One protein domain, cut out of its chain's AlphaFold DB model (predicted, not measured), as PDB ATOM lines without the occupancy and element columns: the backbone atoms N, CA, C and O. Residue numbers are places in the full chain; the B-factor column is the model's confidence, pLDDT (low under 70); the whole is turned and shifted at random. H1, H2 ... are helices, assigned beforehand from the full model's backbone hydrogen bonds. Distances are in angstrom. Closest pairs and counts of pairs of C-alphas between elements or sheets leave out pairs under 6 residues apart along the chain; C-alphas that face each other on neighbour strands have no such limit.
ATOM      1  N   PHE A   2     -12.804  12.971 -39.237       51.62
ATOM      2  CA  PHE A   2     -11.342  13.179 -39.324       51.62
ATOM      3  C   PHE A   2     -10.456  11.952 -39.026       51.62
ATOM      4  O   PHE A   2      -9.370  11.872 -39.592       51.62
ATOM      5  N   LEU A   3     -10.931  10.927 -38.295       47.75
ATOM      6  CA  LEU A   3     -10.210   9.636 -38.217       47.75
ATOM      7  C   LEU A   3     -10.060   8.982 -39.599       47.75
ATOM      8  O   LEU A   3      -9.022   8.407 -39.910       47.75
ATOM      9  N   GLY A   4     -11.066   9.150 -40.464       49.12
ATOM     10  CA  GLY A   4     -10.977   8.740 -41.863       49.12
ATOM     11  C   GLY A   4      -9.912   9.519 -42.638       49.12
ATOM     12  O   GLY A   4      -9.289   8.955 -43.520       49.12
ATOM     13  N   SER A   5      -9.635  10.779 -42.283       55.47
ATOM     14  CA  SER A   5      -8.634  11.602 -42.978       55.47
ATOM     15  C   SER A   5      -7.199  11.189 -42.649       55.47
ATOM     16  O   SER A   5      -6.359  11.215 -43.537       55.47
ATOM     17  N   VAL A   6      -6.912  10.773 -41.411       54.91
ATOM     18  CA  VAL A   6      -5.567  10.308 -41.022       54.91
ATOM     19  C   VAL A   6      -5.250   8.956 -41.665       54.91
ATOM     20  O   VAL A   6      -4.171   8.780 -42.223       54.91
ATOM     21  N   ILE A   7      -6.219   8.033 -41.672       53.75
ATOM     22  CA  ILE A   7      -6.078   6.734 -42.349       53.75
ATOM     23  C   ILE A   7      -5.938   6.935 -43.864       53.75
ATOM     24  O   ILE A   7      -5.064   6.337 -44.483       53.75
ATOM     25  N   VAL A   8      -6.733   7.834 -44.457       52.53
ATOM     26  CA  VAL A   8      -6.629   8.179 -45.883       52.53
ATOM     27  C   VAL A   8      -5.277   8.819 -46.212       52.53
ATOM     28  O   VAL A   8      -4.712   8.489 -47.245       52.53
ATOM     29  N   VAL A   9      -4.699   9.657 -45.344       55.53
ATOM     30  CA  VAL A   9      -3.358  10.235 -45.566       55.53
ATOM     31  C   VAL A   9      -2.257   9.169 -45.510       55.53
ATOM     32  O   VAL A   9      -1.385   9.179 -46.375       55.53
ATOM     33  N   CYS A  10      -2.317   8.203 -44.584       54.12
ATOM     34  CA  CYS A  10      -1.379   7.070 -44.585       54.12
ATOM     35  C   CYS A  10      -1.503   6.206 -45.852       54.12
ATOM     36  O   CYS A  10      -0.489   5.786 -46.407       54.12
ATOM     37  N   VAL A  11      -2.726   5.970 -46.337       51.75
ATOM     38  CA  VAL A  11      -2.967   5.204 -47.573       51.75
ATOM     39  C   VAL A  11      -2.522   5.986 -48.817       51.75
ATOM     40  O   VAL A  11      -1.958   5.400 -49.737       51.75
ATOM     41  N   LEU A  12      -2.687   7.313 -48.834       50.28
ATOM     42  CA  LEU A  12      -2.235   8.178 -49.929       50.28
ATOM     43  C   LEU A  12      -0.706   8.284 -49.999       50.28
ATOM     44  O   LEU A  12      -0.159   8.285 -51.096       50.28
ATOM     45  N   CYS A  13      -0.002   8.287 -48.863       52.78
ATOM     46  CA  CYS A  13       1.463   8.209 -48.860       52.78
ATOM     47  C   CYS A  13       1.988   6.876 -49.425       52.78
ATOM     48  O   CYS A  13       3.082   6.849 -49.980       52.78
ATOM     49  N   GLY A  14       1.215   5.787 -49.312       51.28
ATOM     50  CA  GLY A  14       1.537   4.497 -49.933       51.28
ATOM     51  C   GLY A  14       1.170   4.411 -51.421       51.28
ATOM     52  O   GLY A  14       1.862   3.736 -52.176       51.28
ATOM     53  N   ALA A  15       0.113   5.106 -51.856       45.84
ATOM     54  CA  ALA A  15      -0.364   5.075 -53.242       45.84
ATOM     55  C   ALA A  15       0.327   6.097 -54.166       45.84
ATOM     56  O   ALA A  15       0.460   5.839 -55.358       45.84
ATOM     57  N   ALA A  16       0.843   7.213 -53.637       47.16
ATOM     58  CA  ALA A  16       1.591   8.203 -54.425       47.16
ATOM     59  C   ALA A  16       2.974   7.700 -54.902       47.16
ATOM     60  O   ALA A  16       3.682   8.401 -55.619       47.16
ATOM     61  N   ALA A  17       3.366   6.471 -54.537       50.53
ATOM     62  CA  ALA A  17       4.549   5.798 -55.075       50.53
ATOM     63  C   ALA A  17       4.356   5.221 -56.481       50.53
ATOM     64  O   ALA A  17       5.304   4.700 -57.067       50.53
ATOM     65  N   MET A  18       3.143   5.298 -57.026       47.88
ATOM     66  CA  MET A  18       2.791   4.622 -58.264       47.88
ATOM     67  C   MET A  18       2.134   5.593 -59.233       47.88
ATOM     68  O   MET A  18       0.981   5.409 -59.576       47.88
ATOM     69  N   GLU A  19       2.845   6.644 -59.632       45.69
ATOM     70  CA  GLU A  19       2.854   7.129 -61.017       45.69
ATOM     71  C   GLU A  19       3.752   8.366 -61.118       45.69
ATOM     72  O   GLU A  19       3.429   9.457 -60.668       45.69
ATOM     73  N   ASN A  20       4.891   8.167 -61.781       46.22
ATOM     74  CA  ASN A  20       5.774   9.201 -62.309       46.22
ATOM     75  C   ASN A  20       6.851   9.787 -61.371       46.22
ATOM     76  O   ASN A  20       6.803  10.928 -60.917       46.22
ATOM     77  N   GLY A  21       7.947   9.036 -61.262       56.59
ATOM     78  CA  GLY A  21       9.267   9.619 -61.061       56.59
ATOM     79  C   GLY A  21       9.574  10.033 -59.629       56.59
ATOM     80  O   GLY A  21       8.771   9.978 -58.706       56.59
ATOM     81  N   THR A  22      10.817  10.414 -59.416       65.00
ATOM     82  CA  THR A  22      11.425  10.544 -58.101       65.00
ATOM     83  C   THR A  22      10.892  11.709 -57.243       65.00
ATOM     84  O   THR A  22      11.504  11.990 -56.223       65.00
ATOM     85  N   SER A  23       9.803  12.388 -57.627       78.00
ATOM     86  CA  SER A  23       9.368  13.692 -57.100       78.00
ATOM     87  C   SER A  23       8.315  13.598 -55.991       78.00
ATOM     88  O   SER A  23       7.335  12.871 -56.108       78.00
ATOM     89  N   CYS A  24       8.470  14.421 -54.952       83.56
ATOM     90  CA  CYS A  24       7.555  14.516 -53.808       83.56
ATOM     91  C   CYS A  24       6.679  15.789 -53.825       83.56
ATOM     92  O   CYS A  24       6.171  16.231 -52.788       83.56
ATOM     93  N   ALA A  25       6.505  16.414 -54.996       84.31
ATOM     94  CA  ALA A  25       5.803  17.694 -55.142       84.31
ATOM     95  C   ALA A  25       4.326  17.645 -54.704       84.31
ATOM     96  O   ALA A  25       3.848  18.565 -54.037       84.31
ATOM     97  N   GLU A  26       3.611  16.564 -55.017       83.38
ATOM     98  CA  GLU A  26       2.201  16.405 -54.638       83.38
ATOM     99  C   GLU A  26       2.035  16.260 -53.117       83.38
ATOM    100  O   GLU A  26       1.211  16.936 -52.497       83.38
ATOM    101  N   VAL A  27       2.901  15.459 -52.484       83.50
ATOM    102  CA  VAL A  27       2.944  15.304 -51.021       83.50
ATOM    103  C   VAL A  27       3.190  16.654 -50.351       83.50
ATOM    104  O   VAL A  27       2.533  16.986 -49.362       83.50
ATOM    105  N   ARG A  28       4.079  17.479 -50.920       87.00
ATOM    106  CA  ARG A  28       4.345  18.837 -50.431       87.00
ATOM    107  C   ARG A  28       3.121  19.731 -50.502       87.00
ATOM    108  O   ARG A  28       2.826  20.429 -49.531       87.00
ATOM    109  N   GLN A  29       2.406  19.699 -51.620       86.62
ATOM    110  CA  GLN A  29       1.184  20.474 -51.782       86.62
ATOM    111  C   GLN A  29       0.157  20.088 -50.716       86.62
ATOM    112  O   GLN A  29      -0.366  20.962 -50.024       86.62
ATOM    113  N   VAL A  30      -0.084  18.790 -50.520       86.25
ATOM    114  CA  VAL A  30      -1.038  18.303 -49.515       86.25
ATOM    115  C   VAL A  30      -0.587  18.662 -48.097       86.25
ATOM    116  O   VAL A  30      -1.410  19.112 -47.298       86.25
ATOM    117  N   PHE A  31       0.702  18.525 -47.780       84.50
ATOM    118  CA  PHE A  31       1.260  18.842 -46.461       84.50
ATOM    119  C   PHE A  31       1.014  20.304 -46.058       84.50
ATOM    120  O   PHE A  31       0.608  20.587 -44.926       84.50
ATOM    121  N   VAL A  32       1.182  21.222 -47.013       87.94
ATOM    122  CA  VAL A  32       0.925  22.656 -46.823       87.94
ATOM    123  C   VAL A  32      -0.572  22.953 -46.804       87.94
ATOM    124  O   VAL A  32      -1.043  23.636 -45.898       87.94
ATOM    125  N   MET A  33      -1.342  22.419 -47.757       87.06
ATOM    126  CA  MET A  33      -2.791  22.645 -47.846       87.06
ATOM    127  C   MET A  33      -3.539  22.174 -46.599       87.06
ATOM    128  O   MET A  33      -4.518  22.791 -46.188       87.06
ATOM    129  N   ARG A  34      -3.084  21.079 -45.984       83.94
ATOM    130  CA  ARG A  34      -3.648  20.549 -44.738       83.94
ATOM    131  C   ARG A  34      -3.179  21.311 -43.496       83.94
ATOM    132  O   ARG A  34      -3.638  21.001 -42.401       83.94
ATOM    133  N   GLY A  35      -2.282  22.287 -43.648       86.31
ATOM    134  CA  GLY A  35      -1.745  23.080 -42.544       86.31
ATOM    135  C   GLY A  35      -0.911  22.262 -41.557       86.31
ATOM    136  O   GLY A  35      -0.846  22.614 -40.383       86.31
ATOM    137  N   ILE A  36      -0.307  21.157 -42.007       87.25
ATOM    138  CA  ILE A  36       0.466  20.249 -41.145       87.25
ATOM    139  C   ILE A  36       1.850  20.843 -40.867       87.25
ATOM    140  O   ILE A  36       2.355  20.781 -39.747       87.25
ATOM    141  N   GLY A  37       2.449  21.484 -41.870       86.56
ATOM    142  CA  GLY A  37       3.717  22.185 -41.724       86.56
ATOM    143  C   GLY A  37       4.118  22.949 -42.981       86.56
ATOM    144  O   GLY A  37       3.358  23.071 -43.940       86.56
ATOM    145  N   ALA A  38       5.331  23.494 -42.959       88.75
ATOM    146  CA  ALA A  38       5.866  24.277 -44.062       88.75
ATOM    147  C   ALA A  38       6.374  23.394 -45.213       88.75
ATOM    148  O   ALA A  38       6.889  22.299 -44.996       88.75
ATOM    149  N   ALA A  39       6.296  23.923 -46.436       86.06
ATOM    150  CA  ALA A  39       6.653  23.218 -47.668       86.06
ATOM    151  C   ALA A  39       8.097  22.683 -47.683       86.06
ATOM    152  O   ALA A  39       8.353  21.620 -48.234       86.06
ATOM    153  N   HIS A  40       9.028  23.408 -47.056       85.12
ATOM    154  CA  HIS A  40      10.456  23.070 -47.027       85.12
ATOM    155  C   HIS A  40      10.790  21.845 -46.161       85.12
ATOM    156  O   HIS A  40      11.913  21.357 -46.210       85.12
ATOM    157  N   LEU A  41       9.850  21.374 -45.332       83.12
ATOM    158  CA  LEU A  41      10.035  20.174 -44.507       83.12
ATOM    159  C   LEU A  41       9.826  18.884 -45.309       83.12
ATOM    160  O   LEU A  41      10.182  17.799 -44.841       83.12
ATOM    161  N   VAL A  42       9.234  19.009 -46.499       84.12
ATOM    162  CA  VAL A  42       9.027  17.908 -47.433       84.12
ATOM    163  C   VAL A  42      10.245  17.835 -48.351       84.12
ATOM    164  O   VAL A  42      10.619  18.866 -48.909       84.12
ATOM    165  N   PRO A  43      10.877  16.664 -48.526       82.44
ATOM    166  CA  PRO A  43      11.991  16.509 -49.454       82.44
ATOM    167  C   PRO A  43      11.533  16.730 -50.905       82.44
ATOM    168  O   PRO A  43      10.342  16.644 -51.212       82.44
ATOM    169  N   ASP A  44      12.451  17.098 -51.803       80.62
ATOM    170  CA  ASP A  44      12.139  17.269 -53.236       80.62
ATOM    171  C   ASP A  44      11.971  15.915 -53.932       80.62
ATOM    172  O   ASP A  44      11.117  15.764 -54.808       80.62
ATOM    173  N   THR A  45      12.741  14.919 -53.487       79.81
ATOM    174  CA  THR A  45      12.711  13.553 -54.003       79.81
ATOM    175  C   THR A  45      12.594  12.509 -52.903       79.81
ATOM    176  O   THR A  45      12.762  12.818 -51.725       79.81
ATOM    177  N   TRP A  46      12.344  11.258 -53.288       72.69
ATOM    178  CA  TRP A  46      12.303  10.138 -52.350       72.69
ATOM    179  C   TRP A  46      13.559  10.052 -51.484       72.69
ATOM    180  O   TRP A  46      14.683  10.214 -51.963       72.69
ATOM    181  N   THR A  47      13.343   9.721 -50.221       71.88
ATOM    182  CA  THR A  47      14.387   9.423 -49.244       71.88
ATOM    183  C   THR A  47      14.319   7.952 -48.846       71.88
ATOM    184  O   THR A  47      13.230   7.367 -48.826       71.88
ATOM    185  N   GLU A  48      15.467   7.344 -48.528       68.06
ATOM    186  CA  GLU A  48      15.497   6.005 -47.930       68.06
ATOM    187  C   GLU A  48      14.761   6.041 -46.588       68.06
ATOM    188  O   GLU A  48      15.151   6.751 -45.659       68.06
ATOM    189  N   GLY A  49      13.669   5.285 -46.498       64.12
ATOM    190  CA  GLY A  49      12.855   5.155 -45.297       64.12
ATOM    191  C   GLY A  49      13.513   4.209 -44.307       64.12
ATOM    192  O   GLY A  49      13.048   3.092 -44.092       64.12
ATOM    193  N   LYS A  50      14.628   4.647 -43.723       57.84
ATOM    194  CA  LYS A  50      15.272   3.968 -42.602       57.84
ATOM    195  C   LYS A  50      14.894   4.716 -41.321       57.84
ATOM    196  O   LYS A  50      15.085   5.925 -41.231       57.84
ATOM    197  N   ASP A  51      14.312   3.999 -40.358       58.03
ATOM    198  CA  ASP A  51      13.992   4.474 -38.996       58.03
ATOM    199  C   ASP A  51      12.782   5.427 -38.845       58.03
ATOM    200  O   ASP A  51      12.841   6.418 -38.111       58.03
ATOM    201  N   SER A  52      11.666   5.119 -39.513       59.03
ATOM    202  CA  SER A  52      10.413   5.897 -39.477       59.03
ATOM    203  C   SER A  52       9.281   5.100 -38.807       59.03
ATOM    204  O   SER A  52       9.015   3.961 -39.191       59.03
ATOM    205  N   ASN A  53       8.641   5.656 -37.767       65.31
ATOM    206  CA  ASN A  53       7.606   4.953 -36.978       65.31
ATOM    207  C   ASN A  53       6.197   5.109 -37.572       65.31
ATOM    208  O   ASN A  53       5.323   4.291 -37.284       65.31
ATOM    209  N   LEU A  54       5.952   6.167 -38.355       71.88
ATOM    210  CA  LEU A  54       4.638   6.445 -38.945       71.88
ATOM    211  C   LEU A  54       4.543   5.936 -40.387       71.88
ATOM    212  O   LEU A  54       3.473   5.495 -40.805       71.88
ATOM    213  N   CYS A  55       5.643   5.973 -41.145       73.62
ATOM    214  CA  CYS A  55       5.685   5.522 -42.537       73.62
ATOM    215  C   CYS A  55       6.555   4.257 -42.714       73.62
ATOM    216  O   CYS A  55       7.778   4.363 -42.684       73.62
ATOM    217  N   PRO A  56       5.965   3.071 -42.972       64.06
ATOM    218  CA  PRO A  56       6.697   1.799 -43.069       64.06
ATOM    219  C   PRO A  56       7.342   1.508 -44.448       64.06
ATOM    220  O   PRO A  56       7.609   0.352 -44.770       64.06
ATOM    221  N   SER A  57       7.577   2.516 -45.294       64.88
ATOM    222  CA  SER A  57       8.027   2.330 -46.688       64.88
ATOM    223  C   SER A  57       9.537   2.524 -46.847       64.88
ATOM    224  O   SER A  57      10.074   3.524 -46.386       64.88
ATOM    225  N   SER A  58      10.214   1.615 -47.564       63.94
ATOM    226  CA  SER A  58      11.671   1.650 -47.797       63.94
ATOM    227  C   SER A  58      12.143   2.825 -48.661       63.94
ATOM    228  O   SER A  58      13.264   3.300 -48.502       63.94
ATOM    229  N   GLN A  59      11.283   3.325 -49.545       70.06
ATOM    230  CA  GLN A  59      11.468   4.557 -50.298       70.06
ATOM    231  C   GLN A  59      10.226   5.413 -50.036       70.06
ATOM    232  O   GLN A  59       9.111   5.000 -50.352       70.06
ATOM    233  N   THR A  60      10.395   6.574 -49.395       77.31
ATOM    234  CA  THR A  60       9.272   7.432 -48.976       77.31
ATOM    235  C   THR A  60       9.546   8.916 -49.225       77.31
ATOM    236  O   THR A  60      10.691   9.361 -49.196       77.31
ATOM    237  N   CYS A  61       8.484   9.691 -49.450       78.88
ATOM    238  CA  CYS A  61       8.503  11.157 -49.430       78.88
ATOM    239  C   CYS A  61       8.337  11.736 -48.016       78.88
ATOM    240  O   CYS A  61       8.276  12.953 -47.846       78.88
ATOM    241  N   CYS A  62       8.211  10.877 -47.002       78.50
ATOM    242  CA  CYS A  62       8.046  11.282 -45.617       78.50
ATOM    243  C   CYS A  62       9.409  11.398 -44.931       78.50
ATOM    244  O   CYS A  62      10.123  10.410 -44.775       78.50
ATOM    245  N   SER A  63       9.760  12.609 -44.499       78.62
ATOM    246  CA  SER A  63      10.933  12.832 -43.654       78.62
ATOM    247  C   SER A  63      10.576  12.667 -42.175       78.62
ATOM    248  O   SER A  63       9.440  12.900 -41.761       78.62
ATOM    249  N   LYS A  64      11.567  12.379 -41.325       79.50
ATOM    250  CA  LYS A  64      11.377  12.345 -39.861       79.50
ATOM    251  C   LYS A  64      10.811  13.662 -39.301       79.50
ATOM    252  O   LYS A  64      10.064  13.670 -38.324       79.50
ATOM    253  N   SER A  65      11.132  14.789 -39.940       81.31
ATOM    254  CA  SER A  65      10.572  16.101 -39.598       81.31
ATOM    255  C   SER A  65       9.088  16.215 -39.954       81.31
ATOM    256  O   SER A  65       8.331  16.825 -39.197       81.31
ATOM    257  N   MET A  66       8.651  15.610 -41.063       84.12
ATOM    258  CA  MET A  66       7.228  15.491 -41.385       84.12
ATOM    259  C   MET A  66       6.508  14.579 -40.396       84.12
ATOM    260  O   MET A  66       5.435  14.949 -39.930       84.12
ATOM    261  N   GLU A  67       7.100  13.440 -40.021       82.81
ATOM    262  CA  GLU A  67       6.508  12.516 -39.043       82.81
ATOM    263  C   GLU A  67       6.178  13.210 -37.719       82.81
ATOM    264  O   GLU A  67       5.049  13.128 -37.237       82.81
ATOM    265  N   SER A  68       7.122  13.984 -37.176       85.88
ATOM    266  CA  SER A  68       6.887  14.752 -35.948       85.88
ATOM    267  C   SER A  68       5.726  15.747 -36.092       85.88
ATOM    268  O   SER A  68       4.944  15.937 -35.159       85.88
ATOM    269  N   LYS A  69       5.559  16.356 -37.276       87.56
ATOM    270  CA  LYS A  69       4.441  17.268 -37.551       87.56
ATOM    271  C   LYS A  69       3.112  16.542 -37.711       87.56
ATOM    272  O   LYS A  69       2.099  17.043 -37.222       87.56
ATOM    273  N   TYR A  70       3.105  15.362 -38.324       85.75
ATOM    274  CA  TYR A  70       1.923  14.504 -38.373       85.75
ATOM    275  C   TYR A  70       1.486  14.071 -36.970       85.75
ATOM    276  O   TYR A  70       0.297  14.142 -36.655       85.75
ATOM    277  N   GLU A  71       2.429  13.696 -36.106       86.56
ATOM    278  CA  GLU A  71       2.146  13.333 -34.715       86.56
ATOM    279  C   GLU A  71       1.567  14.520 -33.928       86.56
ATOM    280  O   GLU A  71       0.533  14.399 -33.262       86.56
ATOM    281  N   GLU A  72       2.194  15.696 -34.036       89.94
ATOM    282  CA  GLU A  72       1.720  16.915 -33.382       89.94
ATOM    283  C   GLU A  72       0.298  17.275 -33.833       89.94
ATOM    284  O   GLU A  72      -0.566  17.550 -32.989       89.94
ATOM    285  N   ALA A  73       0.048  17.236 -35.145       88.19
ATOM    286  CA  ALA A  73      -1.253  17.516 -35.736       88.19
ATOM    287  C   ALA A  73      -2.315  16.510 -35.269       88.19
ATOM    288  O   ALA A  73      -3.387  16.924 -34.826       88.19
ATOM    289  N   GLY A  74      -2.005  15.210 -35.281       87.75
ATOM    290  CA  GLY A  74      -2.915  14.160 -34.821       87.75
ATOM    291  C   GLY A  74      -3.267  14.295 -33.338       87.75
ATOM    292  O   GLY A  74      -4.437  14.249 -32.958       87.75
TER     293      GLY A  74
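This is residues 2 to 74 of the 120 residues of an uncharacterized protein of Araneus ventricosus (UniProt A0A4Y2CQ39). Three short helices stand loosely side by side, H1 running opposite to both H2 and H3, with their centres making a triangle. A long loop, residues 34 to 63, folds back from the end of H2 to the start of H3 and holds a short strand-like pairing of residues 47 to 48 with 59 to 60. The printed part has 73 residues, with three named helices in the order H1, H2, H3 and no named strand; the class is all helix, though the helices hold only 33 of the 73 residues. The whole is compact, with a radius of gyration of the C-alphas of 11.2 A, and rounded, spanning 29 by 22 by 21 A.

The longest helix, H1, is residues 3 to 15, from C-alpha 3 at (-10.210, 9.636, -38.217) to C-alpha 15 at (-0.364, 5.075, -53.242), 18.5 A from first to last C-alpha. H2 is residues 25 to 33, 12.3 A long from first to last C-alpha, beginning at C-alpha 25 at (5.803, 17.694, -55.142). H3 is residues 64 to 74, 15.3 A long by the same measure, and C-alpha 74 lies at (-2.915, 14.160, -34.821).

H1 and H2 are close but not clearly touching, their closest C-alphas, those of Cys 13 and Val 27, being 7.6 A apart. The two helices run opposite ways at a shallow tilt of 16 degrees. H1 and H3 are also close but not clearly touching; their closest C-alphas, those of Val 6 and Gly 74, are 7.8 A apart. H1 and H3 run opposite ways at a shallow tilt of 22 degrees. H2 and H3 are apart. In the backbone of H1, H2 and H3, every O i to N i+4 pair is within hydrogen-bond range. Residues 47 to 48 pair antiparallel with residues 59 to 60, in stretches too short to be named strands.

The two C-alphas farthest apart are those of Asn 20 and Glu 72, at 30.2 A, while those of Phe 2 and Gly 74, the first and last printed, are 9.6 A apart. The printed part has no cut. The link from H1 to H2 is short, with 9 residues, and the link from H2 to H3 is long, with 30. The mean pLDDT of the printed part is 71.4; residues 2 to 22, 48 to 53 and 56 to 58 are under 70, and H1 has a mean of 52, against 86 for H2 and 85 for H3.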